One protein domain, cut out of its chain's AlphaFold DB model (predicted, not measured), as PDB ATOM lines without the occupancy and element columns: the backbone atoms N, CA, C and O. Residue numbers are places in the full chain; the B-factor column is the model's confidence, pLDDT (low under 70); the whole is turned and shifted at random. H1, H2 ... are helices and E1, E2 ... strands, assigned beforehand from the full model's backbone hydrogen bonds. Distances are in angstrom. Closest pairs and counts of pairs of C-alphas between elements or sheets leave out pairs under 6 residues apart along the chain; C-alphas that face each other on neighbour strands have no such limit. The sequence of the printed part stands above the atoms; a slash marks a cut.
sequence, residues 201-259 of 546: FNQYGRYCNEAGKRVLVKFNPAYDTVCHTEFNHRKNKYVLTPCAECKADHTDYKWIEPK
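What this domain is: This is residues 201 to 259 of the 546 residues of the protein "BRK domain-containing protein" of Caenorhabditis remanei (UniProt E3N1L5). A strongly twisted sheet of four strands, wound as a meander, has one short helix, H1, packed on E1, E2 and E3. The tip of the hairpin E3 and E4, residues 232 to 237, sticks out toward one end of the long axis, and a tail, residues 252 to 259, of which 252 belongs to H1, sticks out toward the other. The printed part has 59 residues, with E1, E2, E3, E4 and then H1 along the chain; the sheet's order is E1 - E2 - E3 - E4, all antiparallel, and the class is mixed, helices and strands. It is only just loose, close to compact, with a radius of gyration of the C-alphas of 12.5 A and an elongated outline of 44 by 27 by 20 A.

Where its parts are: E2, residues 213 to 220, is 21.9 A long, and E3, residues 225 to 232, is 20.3 A long. The edge strands are E1, residues 203 to 208, 14.2 A, beginning at C-alpha 203 (4.532, 19.520, 16.748), and E4, residues 237 to 242, 16.4 A. H1, residues 244 to 252, 12.1 A, ends at C-alpha 252 (-2.973, 32.732, 20.417).

How they stand to each other: The inner strands E2 and E3 form a hairpin at 128 degrees, with N 229 and O 216 2.8 A apart, within hydrogen-bond range. E1 and E2 form a hairpin at 143 degrees, with N 215 and O 206 at 2.8 A. E3 and E4 form a hairpin at 145 degrees, with N 228 and O 241 at 2.8 A. E1 and E4 are apart. H1 is on the sheet; its closest C-alphas to E3 are those of Lys 247 and Val 226, 5.2 A. In H1 every O i to N i+4 pair is within hydrogen-bond range.

The domain as a whole: The C-alphas farthest apart, Lys 235 and Lys 259, are 45.0 A apart. Without the stretches that stand free, the body spans 28 by 22 by 15 A. The four links are tight. The printed part has no cut; its mean pLDDT is 94.1, and no printed residue is under 70.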
ATOM      1  N   PHE A 201       4.023  16.864  11.380       94.25
ATOM      2  CA  PHE A 201       3.974  16.123  12.644       94.25
ATOM      3  C   PHE A 201       3.092  16.773  13.713       94.25
ATOM      4  O   PHE A 201       2.975  16.221  14.808       94.25
ATOM      5  N   ASN A 202       2.457  17.914  13.413       96.81
ATOM      6  CA  ASN A 202       1.662  18.691  14.366       96.81
ATOM      7  C   ASN A 202       2.409  18.909  15.692       96.81
ATOM      8  O   ASN A 202       1.877  18.693  16.787       96.81
ATOM      9  N   GLN A 203       3.683  19.288  15.590       96.94
ATOM     10  CA  GLN A 203       4.532  19.520  16.748       96.94
ATOM     11  C   GLN A 203       5.474  20.701  16.536       96.94
ATOM     12  O   GLN A 203       5.820  21.049  15.410       96.94
ATOM     13  N   TYR A 204       5.904  21.322  17.626       96.88
ATOM     14  CA  TYR A 204       6.898  22.390  17.602       96.88
ATOM     15  C   TYR A 204       7.638  22.460  18.937       96.88
ATOM     16  O   TYR A 204       7.138  22.027  19.976       96.88
ATOM     17  N   GLY A 205       8.846  23.008  18.914       95.75
ATOM     18  CA  GLY A 205       9.607  23.298  20.119       95.75
ATOM     19  C   GLY A 205       9.292  24.672  20.696       95.75
ATOM     20  O   GLY A 205       8.998  25.593  19.943       95.75
ATOM     21  N   ARG A 206       9.378  24.822  22.022       94.62
ATOM     22  CA  ARG A 206       9.428  26.135  22.692       94.62
ATOM     23  C   ARG A 206       9.964  26.026  24.117       94.62
ATOM     24  O   ARG A 206       9.996  24.938  24.690       94.62
ATOM     25  N   TYR A 207      10.336  27.154  24.719       93.88
ATOM     26  CA  TYR A 207      10.507  27.241  26.171       93.88
ATOM     27  C   TYR A 207       9.139  27.370  26.857       93.88
ATOM     28  O   TYR A 207       8.311  28.186  26.435       93.88
ATOM     29  N   CYS A 208       8.898  26.553  27.881       95.75
ATOM     30  CA  CYS A 208       7.681  26.557  28.689       95.75
ATOM     31  C   CYS A 208       8.043  26.950  30.124       95.75
ATOM     32  O   CYS A 208       8.870  26.292  30.759       95.75
ATOM     33  N   ASN A 209       7.441  28.030  30.620       96.19
ATOM     34  CA  ASN A 209       7.712  28.559  31.954       96.19
ATOM     35  C   ASN A 209       7.133  27.653  33.044       96.19
ATOM     36  O   ASN A 209       7.788  27.436  34.059       96.19
ATOM     37  N   GLU A 210       5.957  27.070  32.808       96.12
ATOM     38  CA  GLU A 210       5.314  26.105  33.702       96.12
ATOM     39  C   GLU A 210       6.198  24.865  33.913       96.12
ATOM     40  O   GLU A 210       6.341  24.378  35.034       96.12
ATOM     41  N   ALA A 211       6.867  24.396  32.853       93.50
ATOM     42  CA  ALA A 211       7.815  23.285  32.931       93.50
ATOM     43  C   ALA A 211       9.240  23.707  33.345       93.50
ATOM     44  O   ALA A 211      10.065  22.848  33.663       93.50
ATOM     45  N   GLY A 212       9.565  25.004  33.284       92.12
ATOM     46  CA  GLY A 212      10.907  25.544  33.532       92.12
ATOM     47  C   GLY A 212      11.985  25.056  32.555       92.12
ATOM     48  O   GLY A 212      13.177  25.112  32.868       92.12
ATOM     49  N   LYS A 213      11.597  24.534  31.386       91.56
ATOM     50  CA  LYS A 213      12.511  23.937  30.402       91.56
ATOM     51  C   LYS A 213      11.976  24.059  28.978       91.56
ATOM     52  O   LYS A 213      10.804  24.355  28.742       91.56
ATOM     53  N   ARG A 214      12.854  23.785  28.014       92.00
ATOM     54  CA  ARG A 214      12.463  23.599  26.615       92.00
ATOM     55  C   ARG A 214      11.667  22.304  26.470       92.00
ATOM     56  O   ARG A 214      12.087  21.267  26.980       92.00
ATOM     57  N   VAL A 215      10.533  22.370  25.784       94.81
ATOM     58  CA  VAL A 215       9.588  21.264  25.601       94.81
ATOM     59  C   VAL A 215       9.306  21.038  24.119       94.81
ATOM     60  O   VAL A 215       9.386  21.960  23.306       94.81
ATOM     61  N   LEU A 216       8.961  19.797  23.778       96.94
ATOM     62  CA  LEU A 216       8.352  19.455  22.498       96.94
ATOM     63  C   LEU A 216       6.837  19.470  22.691       96.94
ATOM     64  O   LEU A 216       6.301  18.654  23.441       96.94
ATOM     65  N   VAL A 217       6.157  20.407  22.045       97.69
ATOM     66  CA  VAL A 217       4.703  20.533  22.101       97.69
ATOM     67  C   VAL A 217       4.110  19.753  20.945       97.69
ATOM     68  O   VAL A 217       4.452  20.009  19.795       97.69
ATOM     69  N   LYS A 218       3.204  18.827  21.247       97.38
ATOM     70  CA  LYS A 218       2.399  18.107  20.262       97.38
ATOM     71  C   LYS A 218       0.953  18.555  20.387       97.38
ATOM     72  O   LYS A 218       0.436  18.674  21.502       97.38
ATOM     73  N   PHE A 219       0.309  18.792  19.253       96.88
ATOM     74  CA  PHE A 219      -1.096  19.164  19.204       96.88
ATOM     75  C   PHE A 219      -1.886  18.215  18.305       96.88
ATOM     76  O   PHE A 219      -1.364  17.678  17.328       96.88
ATOM     77  N   ASN A 220      -3.150  17.982  18.649       94.12
ATOM     78  CA  ASN A 220      -4.075  17.243  17.802       94.12
ATOM     79  C   ASN A 220      -5.269  18.138  17.442       94.12
ATOM     80  O   ASN A 220      -6.098  18.413  18.315       94.12
ATOM     81  N   PRO A 221      -5.395  18.566  16.173       88.50
ATOM     82  CA  PRO A 221      -6.466  19.467  15.760       88.50
ATOM     83  C   PRO A 221      -7.861  18.835  15.871       88.50
ATOM     84  O   PRO A 221      -8.837  19.564  16.006       88.50
ATOM     85  N   ALA A 222      -7.976  17.503  15.850       90.94
ATOM     86  CA  ALA A 222      -9.267  16.821  15.961       90.94
ATOM     87  C   ALA A 222      -9.859  16.892  17.378       90.94
ATOM     88  O   ALA A 222     -11.078  16.855  17.531       90.94
ATOM     89  N   TYR A 223      -9.008  16.995  18.402       91.25
ATOM     90  CA  TYR A 223      -9.423  16.956  19.809       91.25
ATOM     91  C   TYR A 223      -9.081  18.236  20.581       91.25
ATOM     92  O   TYR A 223      -9.313  18.286  21.785       91.25
ATOM     93  N   ASP A 224      -8.504  19.247  19.920       91.81
ATOM     94  CA  ASP A 224      -8.009  20.480  20.556       91.81
ATOM     95  C   ASP A 224      -7.116  20.202  21.791       91.81
ATOM     96  O   ASP A 224      -7.142  20.891  22.823       91.81
ATOM     97  N   THR A 225      -6.332  19.124  21.705       94.88
ATOM     98  CA  THR A 225      -5.405  18.717  22.759       94.88
ATOM     99  C   THR A 225      -4.012  19.226  22.436       94.88
ATOM    100  O   THR A 225      -3.484  18.987  21.352       94.88
ATOM    101  N   VAL A 226      -3.409  19.926  23.398       97.62
ATOM    102  CA  VAL A 226      -2.029  20.413  23.337       97.62
ATOM    103  C   VAL A 226      -1.294  19.875  24.556       97.62
ATOM    104  O   VAL A 226      -1.735  20.059  25.692       97.62
ATOM    105  N   CYS A 227      -0.188  19.173  24.325       97.62
ATOM    106  CA  CYS A 227       0.551  18.480  25.374       97.62
ATOM    107  C   CYS A 227       2.062  18.568  25.157       97.62
ATOM    108  O   CYS A 227       2.552  18.648  24.029       97.62
ATOM    109  N   HIS A 228       2.813  18.520  26.252       97.50
ATOM    110  CA  HIS A 228       4.234  18.223  26.216       97.50
ATOM    111  C   HIS A 228       4.430  16.755  25.871       97.50
ATOM    112  O   HIS A 228       3.772  15.890  26.446       97.50
ATOM    113  N   THR A 229       5.368  16.479  24.975       95.69
ATOM    114  CA  THR A 229       5.862  15.133  24.707       95.69
ATOM    115  C   THR A 229       7.222  14.976  25.370       95.69
ATOM    116  O   THR A 229       8.205  15.593  24.954       95.69
ATOM    117  N   GLU A 230       7.283  14.147  26.408       92.38
ATOM    118  CA  GLU A 230       8.515  13.820  27.125       92.38
ATOM    119  C   GLU A 230       8.793  12.323  27.033       92.38
ATOM    120  O   GLU A 230       7.873  11.511  26.993       92.38
ATOM    121  N   PHE A 231      10.066  11.937  26.985       90.12
ATOM    122  CA  PHE A 231      10.441  10.531  26.960       90.12
ATOM    123  C   PHE A 231      10.799  10.053  28.368       90.12
ATOM    124  O   PHE A 231      11.709  10.582  29.003       90.12
ATOM    125  N   ASN A 232      10.095   9.037  28.864       89.56
ATOM    126  CA  ASN A 232      10.401   8.419  30.145       89.56
ATOM    127  C   ASN A 232      11.476   7.341  29.952       89.56
ATOM    128  O   ASN A 232      11.190   6.250  29.456       89.56
ATOM    129  N   HIS A 233      12.708   7.640  30.369       84.75
ATOM    130  CA  HIS A 233      13.872   6.768  30.181       84.75
ATOM    131  C   HIS A 233      13.809   5.451  30.965       84.75
ATOM    132  O   HIS A 233      14.428   4.468  30.555       84.75
ATOM    133  N   ARG A 234      13.069   5.398  32.081       85.56
ATOM    134  CA  ARG A 234      12.866   4.153  32.842       85.56
ATOM    135  C   ARG A 234      11.861   3.230  32.178       85.56
ATOM    136  O   ARG A 234      12.130   2.044  32.050       85.56
ATOM    137  N   LYS A 235      10.725   3.784  31.749       87.56
ATOM    138  CA  LYS A 235       9.623   3.044  31.114       87.56
ATOM    139  C   LYS A 235       9.807   2.869  29.604       87.56
ATOM    140  O   LYS A 235       8.963   2.244  28.975       87.56
ATOM    141  N   ASN A 236      10.859   3.461  29.033       85.06
ATOM    142  CA  ASN A 236      11.170   3.460  27.604       85.06
ATOM    143  C   ASN A 236       9.966   3.867  26.726       85.06
ATOM    144  O   ASN A 236       9.718   3.265  25.686       85.06
ATOM    145  N   LYS A 237       9.190   4.872  27.161       91.31
ATOM    146  CA  LYS A 237       7.957   5.299  26.481       91.31
ATOM    147  C   LYS A 237       7.739   6.802  26.541       91.31
ATOM    148  O   LYS A 237       8.183   7.464  27.481       91.31
ATOM    149  N   TYR A 238       7.002   7.328  25.568       90.94
ATOM    150  CA  TYR A 238       6.557   8.717  25.593       90.94
ATOM    151  C   TYR A 238       5.456   8.933  26.630       90.94
ATOM    152  O   TYR A 238       4.573   8.098  26.820       90.94
ATOM    153  N   VAL A 239       5.515  10.086  27.283       94.56
ATOM    154  CA  VAL A 239       4.509  10.592  28.205       94.56
ATOM    155  C   VAL A 239       3.995  11.904  27.635       94.56
ATOM    156  O   VAL A 239       4.775  12.806  27.322       94.56
ATOM    157  N   LEU A 240       2.675  11.986  27.486       96.06
ATOM    158  CA  LEU A 240       1.985  13.194  27.061       96.06
ATOM    159  C   LEU A 240       1.438  13.896  28.298       96.06
ATOM    160  O   LEU A 240       0.632  13.319  29.024       96.06
ATOM    161  N   THR A 241       1.884  15.124  28.541       96.81
ATOM    162  CA  THR A 241       1.452  15.913  29.703       96.81
ATOM    163  C   THR A 241       0.719  17.160  29.214       96.81
ATOM    164  O   THR A 241       1.346  17.986  28.548       96.81
ATOM    165  N   PRO A 242      -0.591  17.314  29.475       97.31
ATOM    166  CA  PRO A 242      -1.311  18.544  29.153       97.31
ATOM    167  C   PRO A 242      -0.643  19.758  29.810       97.31
ATOM    168  O   PRO A 242      -0.156  19.659  30.931       97.31
ATOM    169  N   CYS A 243      -0.621  20.901  29.123       97.69
ATOM    170  CA  CYS A 243      -0.053  22.137  29.667       97.69
ATOM    171  C   CYS A 243      -0.876  23.343  29.216       97.69
ATOM    172  O   CYS A 243      -1.085  23.552  28.015       97.69
ATOM    173  N   ALA A 244      -1.332  24.142  30.183       97.56
ATOM    174  CA  ALA A 244      -2.185  25.295  29.927       97.56
ATOM    175  C   ALA A 244      -1.421  26.406  29.193       97.56
ATOM    176  O   ALA A 244      -1.947  26.983  28.242       97.56
ATOM    177  N   GLU A 245      -0.161  26.652  29.570       97.81
ATOM    178  CA  GLU A 245       0.690  27.645  28.905       97.81
ATOM    179  C   GLU A 245       0.922  27.303  27.426       97.81
ATOM    180  O   GLU A 245       0.835  28.174  26.558       97.81
ATOM    181  N   CYS A 246       1.206  26.036  27.117       97.94
ATOM    182  CA  CYS A 246       1.413  25.599  25.737       97.94
ATOM    183  C   CYS A 246       0.117  25.588  24.928       97.94
ATOM    184  O   CYS A 246       0.155  25.900  23.739       97.94
ATOM    185  N   LYS A 247      -1.026  25.286  25.557       97.75
ATOM    186  CA  LYS A 247      -2.331  25.409  24.905       97.75
ATOM    187  C   LYS A 247      -2.637  26.864  24.537       97.75
ATOM    188  O   LYS A 247      -2.976  27.123  23.387       97.75
ATOM    189  N   ALA A 248      -2.463  27.798  25.471       97.56
ATOM    190  CA  ALA A 248      -2.680  29.224  25.219       97.56
ATOM    191  C   ALA A 248      -1.754  29.750  24.110       97.56
ATOM    192  O   ALA A 248      -2.227  30.343  23.145       97.56
ATOM    193  N   ASP A 249      -0.453  29.444  24.186       97.12
ATOM    194  CA  ASP A 249       0.507  29.815  23.141       97.12
ATOM    195  C   ASP A 249       0.126  29.236  21.776       97.12
ATOM    196  O   ASP A 249       0.196  29.945  20.782       97.12
ATOM    197  N   HIS A 250      -0.313  27.977  21.694       97.00
ATOM    198  CA  HIS A 250      -0.746  27.394  20.424       97.00
ATOM    199  C   HIS A 250      -1.928  28.156  19.805       97.00
ATOM    200  O   HIS A 250      -1.881  28.495  18.621       97.00
ATOM    201  N   THR A 251      -2.956  28.439  20.609       96.75
ATOM    202  CA  THR A 251      -4.190  29.107  20.176       96.75
ATOM    203  C   THR A 251      -3.949  30.563  19.780       96.75
ATOM    204  O   THR A 251      -4.429  31.012  18.738       96.75
ATOM    205  N   ASP A 252      -3.170  31.291  20.579       97.06
ATOM    206  CA  ASP A 252      -2.973  32.732  20.417       97.06
ATOM    207  C   ASP A 252      -1.787  33.086  19.508       97.06
ATOM    208  O   ASP A 252      -1.552  34.265  19.214       97.06
ATOM    209  N   TYR A 253      -1.040  32.086  19.028       97.00
ATOM    210  CA  TYR A 253       0.174  32.316  18.257       97.00
ATOM    211  C   TYR A 253      -0.069  33.067  16.953       97.00
ATOM    212  O   TYR A 253      -0.771  32.620  16.032       97.00
ATOM    213  N   LYS A 254       0.643  34.188  16.849       96.50
ATOM    214  CA  LYS A 254       0.749  35.027  15.664       96.50
ATOM    215  C   LYS A 254       2.222  35.255  15.382       96.50
ATOM    216  O   LYS A 254       2.944  35.766  16.235       96.50
ATOM    217  N   TRP A 255       2.650  34.883  14.183       96.50
ATOM    218  CA  TRP A 255       3.990  35.199  13.722       96.50
ATOM    219  C   TRP A 255       4.145  36.713  13.581       96.50
ATOM    220  O   TRP A 255       3.314  37.383  12.963       96.50
ATOM    221  N   ILE A 256       5.216  37.237  14.166       94.62
ATOM    222  CA  ILE A 256       5.643  38.621  14.007       94.62
ATOM    223  C   ILE A 256       7.025  38.543  13.385       94.62
ATOM    224  O   ILE A 256       7.960  38.063  14.019       94.62
ATOM    225  N   GLU A 257       7.139  38.997  12.141       91.56
ATOM    226  CA  GLU A 257       8.421  39.004  11.450       91.56
ATOM    227  C   GLU A 257       9.420  39.874  12.230       91.56
ATOM    228  O   GLU A 257       9.094  41.026  12.561       91.56
ATOM    229  N   PRO A 258      10.618  39.349  12.557       87.56
ATOM    230  CA  PRO A 258      11.655  40.133  13.201       87.56
ATOM    231  C   PRO A 258      11.915  41.389  12.376       87.56
ATOM    232  O   PRO A 258      12.265  41.320  11.196       87.56
ATOM    233  N   LYS A 259      11.719  42.564  12.983       84.44
ATOM    234  CA  LYS A 259      12.059  43.825  12.325       84.44
ATOM    235  C   LYS A 259      13.548  43.760  12.024       84.44
ATOM    236  O   LYS A 259      14.334  43.709  12.964       84.44
TER     237      LYS A 259